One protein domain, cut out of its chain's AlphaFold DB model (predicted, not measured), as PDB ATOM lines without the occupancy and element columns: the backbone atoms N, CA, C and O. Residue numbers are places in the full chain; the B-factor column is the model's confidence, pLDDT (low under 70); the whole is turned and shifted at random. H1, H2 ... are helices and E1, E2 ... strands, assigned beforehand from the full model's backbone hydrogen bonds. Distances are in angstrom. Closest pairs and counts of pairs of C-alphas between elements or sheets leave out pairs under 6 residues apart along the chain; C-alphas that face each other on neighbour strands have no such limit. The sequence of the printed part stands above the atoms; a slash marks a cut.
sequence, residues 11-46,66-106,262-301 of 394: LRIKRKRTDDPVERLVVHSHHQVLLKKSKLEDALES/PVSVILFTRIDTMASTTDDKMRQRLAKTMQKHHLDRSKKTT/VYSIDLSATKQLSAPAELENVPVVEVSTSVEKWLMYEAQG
ATOM      1  N   LEU A  11     106.222 153.275 138.785       88.25
ATOM      2  CA  LEU A  11     105.618 154.295 137.941       88.25
ATOM      3  C   LEU A  11     105.289 153.676 136.585       88.25
ATOM      4  O   LEU A  11     106.152 153.069 135.949       88.25
ATOM      5  N   ARG A  12     104.039 153.827 136.147       89.25
ATOM      6  CA  ARG A  12     103.555 153.353 134.849       89.25
ATOM      7  C   ARG A  12     103.305 154.552 133.946       89.25
ATOM      8  O   ARG A  12     102.536 155.436 134.307       89.25
ATOM      9  N   ILE A  13     103.914 154.558 132.766       90.69
ATOM     10  CA  ILE A  13     103.774 155.649 131.797       90.69
ATOM     11  C   ILE A  13     103.250 155.090 130.483       90.69
ATOM     12  O   ILE A  13     103.852 154.184 129.907       90.69
ATOM     13  N   LYS A  14     102.117 155.625 130.019       92.19
ATOM     14  CA  LYS A  14     101.541 155.321 128.703       92.19
ATOM     15  C   LYS A  14     102.325 156.096 127.643       92.19
ATOM     16  O   LYS A  14     102.412 157.315 127.727       92.19
ATOM     17  N   ARG A  15     102.858 155.405 126.637       92.31
ATOM     18  CA  ARG A  15     103.504 156.006 125.459       92.31
ATOM     19  C   ARG A  15     102.995 155.368 124.175       92.31
ATOM     20  O   ARG A  15     102.478 154.249 124.218       92.31
ATOM     21  N   LYS A  16     103.168 156.025 123.026       90.81
ATOM     22  CA  LYS A  16     102.902 155.367 121.740       90.81
ATOM     23  C   LYS A  16     104.026 154.380 121.428       90.81
ATOM     24  O   LYS A  16     105.183 154.589 121.790       90.81
ATOM     25  N   ARG A  17     103.697 153.294 120.725       88.56
ATOM     26  CA  ARG A  17     104.675 152.294 120.252       88.56
ATOM     27  C   ARG A  17     105.754 152.883 119.351       88.56
ATOM     28  O   ARG A  17     106.847 152.333 119.304       88.56
ATOM     29  N   THR A  18     105.417 153.950 118.635       88.19
ATOM     30  CA  THR A  18     106.307 154.679 117.725       88.19
ATOM     31  C   THR A  18     107.321 155.551 118.446       88.19
ATOM     32  O   THR A  18     108.317 155.917 117.836       88.19
ATOM     33  N   ASP A  19     107.067 155.891 119.709       90.69
ATOM     34  CA  ASP A  19     107.945 156.770 120.471       90.69
ATOM     35  C   ASP A  19     109.124 155.960 121.017       90.69
ATOM     36  O   ASP A  19     108.955 154.811 121.443       90.69
ATOM     37  N   ASP A  20     110.318 156.550 121.031       91.50
ATOM     38  CA  ASP A  20     111.489 155.893 121.601       91.50
ATOM     39  C   ASP A  20     111.325 155.723 123.118       91.50
ATOM     40  O   ASP A  20     110.857 156.632 123.814       91.50
ATOM     41  N   PRO A  21     111.677 154.551 123.669       91.00
ATOM     42  CA  PRO A  21     111.423 154.279 125.066       91.00
ATOM     43  C   PRO A  21     112.471 154.984 125.933       91.00
ATOM     44  O   PRO A  21     113.677 154.890 125.699       91.00
ATOM     45  N   VAL A  22     112.018 155.666 126.981       92.00
ATOM     46  CA  VAL A  22     112.908 156.406 127.877       92.00
ATOM     47  C   VAL A  22     113.502 155.447 128.909       92.00
ATOM     48  O   VAL A  22     112.789 154.691 129.559       92.00
ATOM     49  N   GLU A  23     114.827 155.394 129.035       91.25
ATOM     50  CA  GLU A  23     115.485 154.457 129.967       91.25
ATOM     51  C   GLU A  23     115.499 154.973 131.410       91.25
ATOM     52  O   GLU A  23     115.465 154.197 132.369       91.25
ATOM     53  N   ARG A  24     115.574 156.297 131.570       90.56
ATOM     54  CA  ARG A  24     115.689 156.971 132.860       90.56
ATOM     55  C   ARG A  24     114.787 158.184 132.893       90.56
ATOM     56  O   ARG A  24     114.772 158.961 131.946       90.56
ATOM     57  N   LEU A  25     114.085 158.344 134.002       89.81
ATOM     58  CA  LEU A  25     113.250 159.507 134.250       89.81
ATOM     59  C   LEU A  25     113.668 160.148 135.552       89.81
ATOM     60  O   LEU A  25     113.998 159.467 136.524       89.81
ATOM     61  N   VAL A  26     113.646 161.469 135.544       88.50
ATOM     62  CA  VAL A  26     113.980 162.265 136.708       88.50
ATOM     63  C   VAL A  26     112.742 163.022 137.126       88.50
ATOM     64  O   VAL A  26     112.196 163.809 136.357       88.50
ATOM     65  N   VAL A  27     112.313 162.794 138.358       86.44
ATOM     66  CA  VAL A  27     111.210 163.542 138.946       86.44
ATOM     67  C   VAL A  27     111.793 164.609 139.856       86.44
ATOM     68  O   VAL A  27     112.519 164.302 140.807       86.44
ATOM     69  N   HIS A  28     111.495 165.865 139.529       80.62
ATOM     70  CA  HIS A  28     111.855 167.008 140.358       80.62
ATOM     71  C   HIS A  28     110.769 167.225 141.404       80.62
ATOM     72  O   HIS A  28     109.588 167.321 141.076       80.62
ATOM     73  N   SER A  29     111.177 167.308 142.666       71.81
ATOM     74  CA  SER A  29     110.256 167.574 143.761       71.81
ATOM     75  C   SER A  29     109.900 169.079 143.777       71.81
ATOM     76  O   SER A  29     110.767 169.925 144.036       71.81
ATOM     77  N   HIS A  30     108.646 169.441 143.498       65.00
ATOM     78  CA  HIS A  30     108.141 170.815 143.511       65.00
ATOM     79  C   HIS A  30     108.147 171.468 144.908       65.00
ATOM     80  O   HIS A  30     108.098 172.693 145.023       65.00
ATOM     81  N   HIS A  31     108.283 170.700 145.989       59.59
ATOM     82  CA  HIS A  31     108.319 171.197 147.364       59.59
ATOM     83  C   HIS A  31     109.441 172.220 147.592       59.59
ATOM     84  O   HIS A  31     109.290 173.158 148.373       59.59
ATOM     85  N   GLN A  32     110.533 172.138 146.828       56.38
ATOM     86  CA  GLN A  32     111.582 173.158 146.867       56.38
ATOM     87  C   GLN A  32     111.193 174.475 146.207       56.38
ATOM     88  O   GLN A  32     111.705 175.520 146.600       56.38
ATOM     89  N   VAL A  33     110.302 174.453 145.217       56.00
ATOM     90  CA  VAL A  33     109.795 175.677 144.588       56.00
ATOM     91  C   VAL A  33     108.930 176.437 145.589       56.00
ATOM     92  O   VAL A  33     109.097 177.644 145.744       56.00
ATOM     93  N   LEU A  34     108.086 175.726 146.343       58.47
ATOM     94  CA  LEU A  34     107.257 176.328 147.388       58.47
ATOM     95  C   LEU A  34     108.081 176.818 148.583       58.47
ATOM     96  O   LEU A  34     107.857 177.936 149.030       58.47
ATOM     97  N   LEU A  35     109.085 176.060 149.041       60.78
ATOM     98  CA  LEU A  35     109.995 176.519 150.103       60.78
ATOM     99  C   LEU A  35     110.844 177.722 149.672       60.78
ATOM    100  O   LEU A  35     111.136 178.596 150.484       60.78
ATOM    101  N   LYS A  36     111.247 177.793 148.396       62.81
ATOM    102  CA  LYS A  36     111.916 178.981 147.848       62.81
ATOM    103  C   LYS A  36     110.968 180.168 147.805       62.81
ATOM    104  O   LYS A  36     111.406 181.261 148.135       62.81
ATOM    105  N   LYS A  37     109.700 179.958 147.440       66.50
ATOM    106  CA  LYS A  37     108.682 181.010 147.413       66.50
ATOM    107  C   LYS A  37     108.375 181.537 148.816       66.50
ATOM    108  O   LYS A  37     108.419 182.745 148.992       66.50
ATOM    109  N   SER A  38     108.193 180.665 149.809       67.25
ATOM    110  CA  SER A  38     107.954 181.083 151.196       67.25
ATOM    111  C   SER A  38     109.166 181.802 151.794       67.25
ATOM    112  O   SER A  38     109.011 182.849 152.402       67.25
ATOM    113  N   LYS A  39     110.396 181.325 151.539       72.62
ATOM    114  CA  LYS A  39     111.611 182.056 151.943       72.62
ATOM    115  C   LYS A  39     111.754 183.406 151.242       72.62
ATOM    116  O   LYS A  39     112.314 184.321 151.832       72.62
ATOM    117  N   LEU A  40     111.316 183.524 149.987       70.00
ATOM    118  CA  LEU A  40     111.321 184.794 149.255       70.00
ATOM    119  C   LEU A  40     110.268 185.754 149.803       70.00
ATOM    120  O   LEU A  40     110.551 186.940 149.896       70.00
ATOM    121  N   GLU A  41     109.094 185.251 150.175       74.12
ATOM    122  CA  GLU A  41     108.038 186.022 150.830       74.12
ATOM    123  C   GLU A  41     108.501 186.497 152.220       74.12
ATOM    124  O   GLU A  41     108.468 187.698 152.466       74.12
ATOM    125  N   ASP A  42     109.102 185.630 153.044       77.75
ATOM    126  CA  ASP A  42     109.713 186.008 154.334       77.75
ATOM    127  C   ASP A  42     110.878 187.011 154.161       77.75
ATOM    128  O   ASP A  42     111.057 187.959 154.937       77.75
ATOM    129  N   ALA A  43     111.705 186.836 153.123       75.06
ATOM    130  CA  ALA A  43     112.790 187.762 152.796       75.06
ATOM    131  C   ALA A  43     112.268 189.118 152.283       75.06
ATOM    132  O   ALA A  43     112.841 190.158 152.597       75.06
ATOM    133  N   LEU A  44     111.176 189.133 151.515       74.56
ATOM    134  CA  LEU A  44     110.527 190.358 151.042       74.56
ATOM    135  C   LEU A  44     109.802 191.085 152.179       74.56
ATOM    136  O   LEU A  44     109.867 192.313 152.246       74.56
ATOM    137  N   GLU A  45     109.181 190.355 153.105       77.62
ATOM    138  CA  GLU A  45     108.595 190.928 154.317       77.62
ATOM    139  C   GLU A  45     109.672 191.526 155.231       77.62
ATOM    140  O   GLU A  45     109.495 192.633 155.746       77.62
ATOM    141  N   SER A  46     110.834 190.876 155.366       70.50
ATOM    142  CA  SER A  46     111.959 191.435 156.134       70.50
ATOM    143  C   SER A  46     112.652 192.626 155.452       70.50
ATOM    144  O   SER A  46     113.170 193.503 156.144       70.50
ATOM    145  N   PRO A  66     120.067 172.006 147.820       63.03
ATOM    146  CA  PRO A  66     120.188 170.673 147.240       63.03
ATOM    147  C   PRO A  66     118.828 170.208 146.731       63.03
ATOM    148  O   PRO A  66     117.976 169.855 147.534       63.03
ATOM    149  N   VAL A  67     118.609 170.213 145.417       68.38
ATOM    150  CA  VAL A  67     117.356 169.745 144.809       68.38
ATOM    151  C   VAL A  67     117.209 168.242 145.058       68.38
ATOM    152  O   VAL A  67     118.086 167.460 144.698       68.38
ATOM    153  N   SER A  68     116.102 167.825 145.672       71.94
ATOM    154  CA  SER A  68     115.734 166.413 145.796       71.94
ATOM    155  C   SER A  68     115.286 165.885 144.435       71.94
ATOM    156  O   SER A  68     114.219 166.232 143.928       71.94
ATOM    157  N   VAL A  69     116.136 165.056 143.838       80.56
ATOM    158  CA  VAL A  69     115.954 164.475 142.506       80.56
ATOM    159  C   VAL A  69     115.661 162.993 142.674       80.56
ATOM    160  O   VAL A  69     116.517 162.291 143.197       80.56
ATOM    161  N   ILE A  70     114.497 162.505 142.228       85.25
ATOM    162  CA  ILE A  70     114.159 161.071 142.269       85.25
ATOM    163  C   ILE A  70     114.465 160.425 140.918       85.25
ATOM    164  O   ILE A  70     113.908 160.831 139.896       85.25
ATOM    165  N   LEU A  71     115.334 159.406 140.914       86.56
ATOM    166  CA  LEU A  71     115.702 158.671 139.702       86.56
ATOM    167  C   LEU A  71     114.851 157.407 139.537       86.56
ATOM    168  O   LEU A  71     114.902 156.472 140.341       86.56
ATOM    169  N   PHE A  72     114.137 157.358 138.422       89.81
ATOM    170  CA  PHE A  72     113.374 156.212 137.960       89.81
ATOM    171  C   PHE A  72     114.140 155.514 136.837       89.81
ATOM    172  O   PHE A  72     114.583 156.151 135.883       89.81
ATOM    173  N   THR A  73     114.288 154.194 136.935       89.69
ATOM    174  CA  THR A  73     114.899 153.371 135.878       89.69
ATOM    175  C   THR A  73     113.843 152.460 135.275       89.69
ATOM    176  O   THR A  73     113.099 151.812 136.019       89.69
ATOM    177  N   ARG A  74     113.770 152.409 133.940       91.44
ATOM    178  CA  ARG A  74     112.838 151.523 133.240       91.44
ATOM    179  C   ARG A  74     113.223 150.069 133.493       91.44
ATOM    180  O   ARG A  74     114.387 149.697 133.375       91.44
ATOM    181  N   ILE A  75     112.240 149.244 133.840       91.25
ATOM    182  CA  ILE A  75     112.433 147.808 134.083       91.25
ATOM    183  C   ILE A  75     111.789 146.981 132.972       91.25
ATOM    184  O   ILE A  75     112.335 145.956 132.570       91.25
ATOM    185  N   ASP A  76     110.618 147.406 132.494       90.25
ATOM    186  CA  ASP A  76     109.861 146.678 131.480       90.25
ATOM    187  C   ASP A  76     109.085 147.629 130.567       90.25
ATOM    188  O   ASP A  76     108.833 148.792 130.893       90.25
ATOM    189  N   THR A  77     108.676 147.074 129.437       90.25
ATOM    190  CA  THR A  77     107.849 147.706 128.420       90.25
ATOM    191  C   THR A  77     106.738 146.716 128.080       90.25
ATOM    192  O   THR A  77     106.983 145.634 127.538       90.25
ATOM    193  N   MET A  78     105.501 147.057 128.434       85.88
ATOM    194  CA  MET A  78     104.359 146.152 128.349       85.88
ATOM    195  C   MET A  78     103.338 146.642 127.323       85.88
ATOM    196  O   MET A  78     102.848 147.765 127.401       85.88
ATOM    197  N   ALA A  79     102.984 145.789 126.357       81.94
ATOM    198  CA  ALA A  79     101.789 146.018 125.546       81.94
ATOM    199  C   ALA A  79     100.556 145.990 126.459       81.94
ATOM    200  O   ALA A  79     100.571 145.252 127.440       81.94
ATOM    201  N   SER A  80      99.525 146.783 126.147       68.19
ATOM    202  CA  SER A  80      98.234 146.754 126.846       68.19
ATOM    203  C   SER A  80      97.770 145.301 127.045       68.19
ATOM    204  O   SER A  80      97.405 144.612 126.096       68.19
ATOM    205  N   THR A  81      97.896 144.795 128.269       61.66
ATOM    206  CA  THR A  81      97.383 143.493 128.695       61.66
ATOM    207  C   THR A  81      96.412 143.749 129.826       61.66
ATOM    208  O   THR A  81      96.628 144.683 130.599       61.66
ATOM    209  N   THR A  82      95.409 142.886 129.963       70.88
ATOM    210  CA  THR A  82      94.555 142.840 131.152       70.88
ATOM    211  C   THR A  82      95.403 142.901 132.428       70.88
ATOM    212  O   THR A  82      96.497 142.319 132.487       70.88
ATOM    213  N   ASP A  83      94.921 143.644 133.426       72.94
ATOM    214  CA  ASP A  83      95.701 144.011 134.614       72.94
ATOM    215  C   ASP A  83      96.289 142.791 135.348       72.94
ATOM    216  O   ASP A  83      97.393 142.870 135.884       72.94
ATOM    217  N   ASP A  84      95.646 141.623 135.291       78.25
ATOM    218  CA  ASP A  84      96.135 140.404 135.951       78.25
ATOM    219  C   ASP A  84      97.385 139.809 135.299       78.25
ATOM    220  O   ASP A  84      98.376 139.503 135.974       78.25
ATOM    221  N   LYS A  85      97.384 139.679 133.966       78.75
ATOM    222  CA  LYS A  85      98.563 139.197 133.226       78.75
ATOM    223  C   LYS A  85      99.725 140.172 133.394       78.75
ATOM    224  O   LYS A  85     100.881 139.750 133.492       78.75
ATOM    225  N   MET A  86      99.408 141.463 133.477       78.31
ATOM    226  CA  MET A  86     100.375 142.511 133.772       78.31
ATOM    227  C   MET A  86     100.978 142.335 135.164       78.31
ATOM    228  O   MET A  86     102.198 142.252 135.270       78.31
ATOM    229  N   ARG A  87     100.157 142.195 136.213       80.75
ATOM    230  CA  ARG A  87     100.612 141.980 137.599       80.75
ATOM    231  C   ARG A  87     101.537 140.771 137.714       80.75
ATOM    232  O   ARG A  87     102.617 140.879 138.293       80.75
ATOM    233  N   GLN A  88     101.170 139.640 137.107       85.56
ATOM    234  CA  GLN A  88     102.001 138.430 137.129       85.56
ATOM    235  C   GLN A  88     103.343 138.624 136.419       85.56
ATOM    236  O   GLN A  88     104.390 138.200 136.917       85.56
ATOM    237  N   ARG A  89     103.332 139.249 135.238       83.31
ATOM    238  CA  ARG A  89     104.558 139.482 134.471       83.31
ATOM    239  C   ARG A  89     105.455 140.500 135.164       83.31
ATOM    240  O   ARG A  89     106.650 140.257 135.277       83.31
ATOM    241  N   LEU A  90     104.876 141.560 135.710       83.31
ATOM    242  CA  LEU A  90     105.576 142.578 136.475       83.31
ATOM    243  C   LEU A  90     106.226 141.986 137.732       83.31
ATOM    244  O   LEU A  90     107.406 142.236 137.970       83.31
ATOM    245  N   ALA A  91     105.533 141.110 138.467       84.12
ATOM    246  CA  ALA A  91     106.119 140.385 139.595       84.12
ATOM    247  C   ALA A  91     107.359 139.567 139.175       84.12
ATOM    248  O   ALA A  91     108.402 139.629 139.834       84.12
ATOM    249  N   LYS A  92     107.294 138.863 138.034       88.50
ATOM    250  CA  LYS A  92     108.433 138.109 137.477       88.50
ATOM    251  C   LYS A  92     109.581 139.023 137.041       88.50
ATOM    252  O   LYS A  92     110.739 138.751 137.369       88.50
ATOM    253  N   THR A  93     109.288 140.112 136.326       86.81
ATOM    254  CA  THR A  93     110.304 141.075 135.878       86.81
ATOM    255  C   THR A  93     110.993 141.725 137.080       86.81
ATOM    256  O   THR A  93     112.220 141.817 137.112       86.81
ATOM    257  N   MET A  94     110.245 142.078 138.126       81.56
ATOM    258  CA  MET A  94     110.798 142.628 139.364       81.56
ATOM    259  C   MET A  94     111.707 141.644 140.106       81.56
ATOM    260  O   MET A  94     112.767 142.047 140.596       81.56
ATOM    261  N   GLN A  95     111.321 140.367 140.198       85.31
ATOM    262  CA  GLN A  95     112.169 139.328 140.792       85.31
ATOM    263  C   GLN A  95     113.481 139.177 140.015       85.31
ATOM    264  O   GLN A  95     114.557 139.153 140.614       85.31
ATOM    265  N   LYS A  96     113.407 139.153 138.679       87.25
ATOM    266  CA  LYS A  96     114.586 139.066 137.811       87.25
ATOM    267  C   LYS A  96     115.503 140.281 137.960       87.25
ATOM    268  O   LYS A  96     116.699 140.108 138.175       87.25
ATOM    269  N   HIS A  97     114.950 141.492 137.904       83.69
ATOM    270  CA  HIS A  97     115.720 142.728 138.065       83.69
ATOM    271  C   HIS A  97     116.438 142.770 139.421       83.69
ATOM    272  O   HIS A  97     117.608 143.139 139.502       83.69
ATOM    273  N   HIS A  98     115.773 142.320 140.489       79.31
ATOM    274  CA  HIS A  98     116.392 142.214 141.806       79.31
ATOM    275  C   HIS A  98     117.547 141.205 141.831       79.31
ATOM    276  O   HIS A  98     118.611 141.510 142.366       79.31
ATOM    277  N   LEU A  99     117.363 140.036 141.218       83.81
ATOM    278  CA  LEU A  99     118.381 138.991 141.142       83.81
ATOM    279  C   LEU A  99     119.607 139.428 140.322       83.81
ATOM    280  O   LEU A  99     120.740 139.105 140.670       83.81
ATOM    281  N   ASP A 100     119.400 140.194 139.253       82.00
ATOM    282  CA  ASP A 100     120.493 140.765 138.462       82.00
ATOM    283  C   ASP A 100     121.224 141.878 139.230       82.00
ATOM    284  O   ASP A 100     122.451 141.999 139.145       82.00
ATOM    285  N   ARG A 101     120.496 142.654 140.043       76.25
ATOM    286  CA  ARG A 101     121.075 143.704 140.888       76.25
ATOM    287  C   ARG A 101     121.882 143.135 142.052       76.25
ATOM    288  O   ARG A 101     123.007 143.585 142.260       76.25
ATOM    289  N   SER A 102     121.365 142.131 142.762       75.56
ATOM    290  CA  SER A 102     122.081 141.489 143.872       75.56
ATOM    291  C   SER A 102     123.379 140.833 143.396       75.56
ATOM    292  O   SER A 102     124.423 141.010 144.022       75.56
ATOM    293  N   LYS A 103     123.363 140.198 142.215       78.19
ATOM    294  CA  LYS A 103     124.578 139.687 141.556       78.19
ATOM    295  C   LYS A 103     125.591 140.785 141.235       78.19
ATOM    296  O   LYS A 103     126.793 140.543 141.302       78.19
ATOM    297  N   LYS A 104     125.130 141.984 140.864       69.56
ATOM    298  CA  LYS A 104     126.007 143.115 140.533       69.56
ATOM    299  C   LYS A 104     126.677 143.706 141.776       69.56
ATOM    300  O   LYS A 104     127.816 144.146 141.678       69.56
ATOM    301  N   THR A 105     126.010 143.682 142.929       60.16
ATOM    302  CA  THR A 105     126.575 144.172 144.197       60.16
ATOM    303  C   THR A 105     127.550 143.192 144.852       60.16
ATOM    304  O   THR A 105     128.391 143.624 145.629       60.16
ATOM    305  N   THR A 106     127.496 141.895 144.525       55.84
ATOM    306  CA  THR A 106     128.366 140.868 145.133       55.84
ATOM    307  C   THR A 106     129.533 140.410 144.254       55.84
ATOM    308  O   THR A 106     130.284 139.532 144.667       55.84
ATOM    309  N   VAL A 262     107.216 150.641 132.488       91.62
ATOM    310  CA  VAL A 262     107.197 150.457 133.938       91.62
ATOM    311  C   VAL A 262     108.569 150.809 134.486       91.62
ATOM    312  O   VAL A 262     109.580 150.220 134.091       91.62
ATOM    313  N   TYR A 263     108.591 151.737 135.432       91.88
ATOM    314  CA  TYR A 263     109.797 152.216 136.087       91.88
ATOM    315  C   TYR A 263     109.798 151.829 137.563       91.88
ATOM    316  O   TYR A 263     108.763 151.895 138.225       91.88
ATOM    317  N   SER A 264     110.971 151.478 138.095       90.38
ATOM    318  CA  SER A 264     111.199 151.410 139.545       90.38
ATOM    319  C   SER A 264     112.003 152.598 140.018       90.38
ATOM    320  O   SER A 264     112.956 153.013 139.349       90.38
ATOM    321  N   ILE A 265     111.687 153.041 141.229       86.75
ATOM    322  CA  ILE A 265     112.528 153.970 141.974       86.75
ATOM    323  C   ILE A 265     113.781 153.252 142.454       86.75
ATOM    324  O   ILE A 265     113.705 152.184 143.068       86.75
ATOM    325  N   ASP A 266     114.937 153.865 142.213       77.69
ATOM    326  CA  ASP A 266     116.178 153.446 142.846       77.69
ATOM    327  C   ASP A 266     116.555 154.391 143.991       77.69
ATOM    328  O   ASP A 266     117.379 155.293 143.839       77.69
ATOM    329  N   LEU A 267     115.974 154.149 145.170       76.56
ATOM    330  CA  LEU A 267     116.219 154.921 146.398       76.56
ATOM    331  C   LEU A 267     117.715 155.045 146.737       76.56
ATOM    332  O   LEU A 267     118.154 156.069 147.259       76.56
ATOM    333  N   SER A 268     118.515 154.024 146.418       73.00
ATOM    334  CA  SER A 268     119.957 154.029 146.680       73.00
ATOM    335  C   SER A 268     120.702 154.973 145.738       73.00
ATOM    336  O   SER A 268     121.556 155.731 146.192       73.00
ATOM    337  N   ALA A 269     120.355 154.960 144.448       70.81
ATOM    338  CA  ALA A 269     120.933 155.879 143.467       70.81
ATOM    339  C   ALA A 269     120.507 157.327 143.743       70.81
ATOM    340  O   ALA A 269     121.302 158.250 143.603       70.81
ATOM    341  N   THR A 270     119.274 157.499 144.223       68.25
ATOM    342  CA  THR A 270     118.684 158.797 144.565       68.25
ATOM    343  C   THR A 270     119.514 159.560 145.605       68.25
ATOM    344  O   THR A 270     119.714 160.762 145.483       68.25
ATOM    345  N   LYS A 271     120.066 158.857 146.605       69.06
ATOM    346  CA  LYS A 271     120.898 159.456 147.666       69.06
ATOM    347  C   LYS A 271     122.336 159.776 147.229       69.06
ATOM    348  O   LYS A 271     123.032 160.483 147.947       69.06
ATOM    349  N   GLN A 272     122.801 159.232 146.102       59.56
ATOM    350  CA  GLN A 272     124.203 159.321 145.664       59.56
ATOM    351  C   GLN A 272     124.458 160.366 144.566       59.56
ATOM    352  O   GLN A 272     125.617 160.648 144.265       59.56
ATOM    353  N   LEU A 273     123.419 160.958 143.971       64.75
ATOM    354  CA  LEU A 273     123.558 161.972 142.922       64.75
ATOM    355  C   LEU A 273     123.934 163.333 143.531       64.75
ATOM    356  O   LEU A 273     123.069 164.137 143.861       64.75
ATOM    357  N   SER A 274     125.236 163.590 143.685       59.62
ATOM    358  CA  SER A 274     125.760 164.865 144.198       59.62
ATOM    359  C   SER A 274     126.055 165.916 143.118       59.62
ATOM    360  O   SER A 274     126.520 167.002 143.458       59.62
ATOM    361  N   ALA A 275     125.796 165.645 141.831       57.97
ATOM    362  CA  ALA A 275     126.138 166.581 140.760       57.97
ATOM    363  C   ALA A 275     125.101 166.623 139.614       57.97
ATOM    364  O   ALA A 275     124.735 165.573 139.082       57.97
ATOM    365  N   PRO A 276     124.685 167.824 139.162       62.00
ATOM    366  CA  PRO A 276     123.748 168.005 138.047       62.00
ATOM    367  C   PRO A 276     124.326 167.642 136.663       62.00
ATOM    368  O   PRO A 276     123.568 167.504 135.708       62.00
ATOM    369  N   ALA A 277     125.644 167.445 136.540       65.50
ATOM    370  CA  ALA A 277     126.322 167.247 135.252       65.50
ATOM    371  C   ALA A 277     125.985 165.919 134.539       65.50
ATOM    372  O   ALA A 277     126.067 165.847 133.318       65.50
ATOM    373  N   GLU A 278     125.581 164.865 135.259       66.88
ATOM    374  CA  GLU A 278     125.173 163.592 134.628       66.88
ATOM    375  C   GLU A 278     123.694 163.569 134.197       66.88
ATOM    376  O   GLU A 278     123.252 162.627 133.537       66.88
ATOM    377  N   LEU A 279     122.919 164.596 134.562       73.19
ATOM    378  CA  LEU A 279     121.469 164.648 134.356       73.19
ATOM    379  C   LEU A 279     121.050 165.547 133.186       73.19
ATOM    380  O   LEU A 279     119.864 165.607 132.877       73.19
ATOM    381  N   GLU A 280     121.997 166.194 132.500       77.69
ATOM    382  CA  GLU A 280     121.719 167.241 131.501       77.69
ATOM    383  C   GLU A 280     120.892 166.753 130.291       77.69
ATOM    384  O   GLU A 280     120.260 167.553 129.612       77.69
ATOM    385  N   ASN A 281     120.817 165.436 130.060       82.00
ATOM    386  CA  ASN A 281     120.043 164.834 128.965       82.00
ATOM    387  C   ASN A 281     118.892 163.926 129.424       82.00
ATOM    388  O   ASN A 281     118.309 163.218 128.603       82.00
ATOM    389  N   VAL A 282     118.586 163.876 130.726       83.50
ATOM    390  CA  VAL A 282     117.521 163.000 131.225       83.50
ATOM    391  C   VAL A 282     116.207 163.781 131.269       83.50
ATOM    392  O   VAL A 282     116.153 164.822 131.924       83.50
ATOM    393  N   PRO A 283     115.141 163.311 130.594       85.38
ATOM    394  CA  PRO A 283     113.862 164.005 130.595       85.38
ATOM    395  C   PRO A 283     113.319 164.148 132.019       85.38
ATOM    396  O   PRO A 283     113.256 163.187 132.798       85.38
ATOM    397  N   VAL A 284     112.937 165.383 132.335       83.75
ATOM    398  CA  VAL A 284     112.345 165.763 133.612       83.75
ATOM    399  C   VAL A 284     110.836 165.598 133.526       83.75
ATOM    400  O   VAL A 284     110.198 166.157 132.638       83.75
ATOM    401  N   VAL A 285     110.276 164.836 134.461       84.19
ATOM    402  CA  VAL A 285     108.831 164.671 134.609       84.19
ATOM    403  C   VAL A 285     108.381 165.459 135.827       84.19
ATOM    404  O   VAL A 285     108.864 165.236 136.939       84.19
ATOM    405  N   GLU A 286     107.445 166.376 135.613       80.81
ATOM    406  CA  GLU A 286     106.742 167.056 136.695       80.81
ATOM    407  C   GLU A 286     105.616 166.152 137.206       80.81
ATOM    408  O   GLU A 286     104.831 165.605 136.429       80.81
ATOM    409  N   VAL A 287     105.552 165.968 138.521       80.88
ATOM    410  CA  VAL A 287     104.485 165.214 139.192       80.88
ATOM    411  C   VAL A 287     103.685 166.147 140.089       80.88
ATOM    412  O   VAL A 287     104.184 167.182 140.531       80.88
ATOM    413  N   SER A 288     102.434 165.784 140.374       81.25
ATOM    414  CA  SER A 288     101.610 166.555 141.305       81.25
ATOM    415  C   SER A 288     102.205 166.537 142.717       81.25
ATOM    416  O   SER A 288     102.856 165.574 143.129       81.25
ATOM    417  N   THR A 289     101.924 167.583 143.495       75.56
ATOM    418  CA  THR A 289     102.391 167.720 144.885       75.56
ATOM    419  C   THR A 289     101.936 166.564 145.778       75.56
ATOM    420  O   THR A 289     102.650 166.186 146.703       75.56
ATOM    421  N   SER A 290     100.776 165.960 145.501       78.00
ATOM    422  CA  SER A 290     100.289 164.774 146.217       78.00
ATOM    423  C   SER A 290     101.162 163.545 145.955       78.00
ATOM    424  O   SER A 290     101.540 162.854 146.899       78.00
ATOM    425  N   VAL A 291     101.520 163.294 144.689       78.56
ATOM    426  CA  VAL A 291     102.416 162.187 144.311       78.56
ATOM    427  C   VAL A 291     103.801 162.426 144.887       78.56
ATOM    428  O   VAL A 291     104.410 161.519 145.435       78.56
ATOM    429  N   GLU A 292     104.280 163.663 144.825       78.50
ATOM    430  CA  GLU A 292     105.564 164.046 145.394       78.50
ATOM    431  C   GLU A 292     105.635 163.808 146.906       78.50
ATOM    432  O   GLU A 292     106.570 163.164 147.380       78.50
ATOM    433  N   LYS A 293     104.635 164.282 147.662       78.38
ATOM    434  CA  LYS A 293     104.539 164.029 149.104       78.38
ATOM    435  C   LYS A 293     104.569 162.533 149.380       78.38
ATOM    436  O   LYS A 293     105.359 162.079 150.200       78.38
ATOM    437  N   TRP A 294     103.753 161.767 148.660       80.06
ATOM    438  CA  TRP A 294     103.692 160.318 148.811       80.06
ATOM    439  C   TRP A 294     105.053 159.647 148.555       80.06
ATOM    440  O   TRP A 294     105.515 158.871 149.389       80.06
ATOM    441  N   LEU A 295     105.749 160.040 147.482       78.62
ATOM    442  CA  LEU A 295     107.102 159.576 147.162       78.62
ATOM    443  C   LEU A 295     108.124 159.919 148.256       78.62
ATOM    444  O   LEU A 295     109.000 159.105 148.543       78.62
ATOM    445  N   MET A 296     108.033 161.106 148.861       73.75
ATOM    446  CA  MET A 296     108.932 161.517 149.941       73.75
ATOM    447  C   MET A 296     108.713 160.711 151.223       73.75
ATOM    448  O   MET A 296     109.692 160.252 151.812       73.75
ATOM    449  N   TYR A 297     107.457 160.509 151.629       73.38
ATOM    450  CA  TYR A 297     107.136 159.737 152.831       73.38
ATOM    451  C   TYR A 297     107.586 158.281 152.701       73.38
ATOM    452  O   TYR A 297     108.203 157.735 153.615       73.38
ATOM    453  N   GLU A 298     107.362 157.668 151.538       68.25
ATOM    454  CA  GLU A 298     107.788 156.289 151.300       68.25
ATOM    455  C   GLU A 298     109.316 156.171 151.193       68.25
ATOM    456  O   GLU A 298     109.909 155.225 151.708       68.25
ATOM    457  N   ALA A 299     109.990 157.168 150.608       65.75
ATOM    458  CA  ALA A 299     111.449 157.184 150.524       65.75
ATOM    459  C   ALA A 299     112.151 157.357 151.879       65.75
ATOM    460  O   ALA A 299     113.297 156.919 152.040       65.75
ATOM    461  N   GLN A 300     111.496 158.017 152.836       66.75
ATOM    462  CA  GLN A 300     112.040 158.266 154.170       66.75
ATOM    463  C   GLN A 300     111.716 157.147 155.167       66.75
ATOM    464  O   GLN A 300     112.345 157.095 156.220       66.75
ATOM    465  N   GLY A 301     110.831 156.208 154.812       62.47
ATOM    466  CA  GLY A 301     110.511 155.044 155.644       62.47
ATOM    467  C   GLY A 301     109.750 155.384 156.927       62.47
ATOM    468  O   GLY A 301     109.632 154.531 157.799       62.47
TER     469      GLY A 301
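Overview. This is residues 11 to 46, 66 to 106 and 262 to 301 of the 394 residues of the protein "Iwr1 domain-containing protein" of Saprolegnia parasitica (strain CBS 223.65) (UniProt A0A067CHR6). A small, curled and strongly twisted sheet of five strands forms the body, and residues 34 to 46 of H1 stick out from it as a free arm along the longest axis. The long helix H2 grazes the sheet with its residues 86 to 97 and runs on so that residues 98 to 106 stand free too, while the short H3 and H4 graze the sheet elsewhere. The printed part has 117 residues with four named helices and five named strands, in the order E1 E2 H1 E3 H2 E4 H3 E5 H4; the sheet runs E1 E4 E3 E2 E5, mixed, and the class is mixed, helices and strands. The whole is loose, with a radius of gyration of the C-alphas of 17.4 A, and elongated, spanning 58 by 36 by 29 A.

Arrangement. In the sheet, E3, residues 69 to 79, bends by 57 degrees at residue 75. It is antiparallel to E2, residues 24 to 28, at 136 degrees, with N 72 and O 25 2.8 A apart. On its other side E3 is antiparallel to E4, residues 262 to 265, at 155 degrees, with N 75 and O 262 2.8 A apart. The edge strand E1, residues 11 to 16, is antiparallel to E4, with N 263 and O 11 2.8 A apart. The other edge strand, E5, residues 284 to 286, is parallel to E2, with N 285 and O 26 2.9 A apart. H2, residues 83 to 105, only grazes the sheet; its closest C-alpha pair with E3 is Asp 76 and Thr 93, 7.1 A. H3, residues 267 to 270, only grazes it as well, with the C-alphas of Ile 70 and Thr 270 the closest to E3, 5.6 A. E4, H3 and E5 form a split strand-helix-strand unit, two strands of one sheet that are not neighbours with a helix between them along the chain; E3 and E2 lie between E4 and E5 in the sheet, and the unit's crossover is right-handed. H4, residues 289 to 300, only grazes the sheet with residues 292 to 299, and is close to but not clearly touching H3, the closest C-alphas being Leu 267 and Ala 299, 6.7 A. H1, residues 31 to 46, is not on the sheet; it is close to but not clearly touching H4, about perpendicular at 75 degrees, with the C-alphas of His 31 and Thr 289 closest at 7.3 A. Every O i to N i+4 pair is within hydrogen-bond range in H1, H2 and H4; H3 is too short for one.

Along the chain. E3 is 28.8 A long, H2 32.3 A, H1 22.4 A, E1 16.5 A and H4 16.4 A. E1 begins at C-alpha 11 (105.618, 154.295, 137.941), and H4 ends at C-alpha 300 (112.040, 158.266, 154.170).

Size, cuts and confidence. The farthest C-alphas are Ser 46 and Lys 85, 58.6 A apart. Residues 47 to 65 and 107 to 261 are not printed, with C-alpha gaps of 24.0 A and 25.8 A. The link from H3 to E5 is long, with 13 residues. The mean pLDDT of the printed part is 77.8; among the residues under 70 are 30 to 38 and 270 to 278.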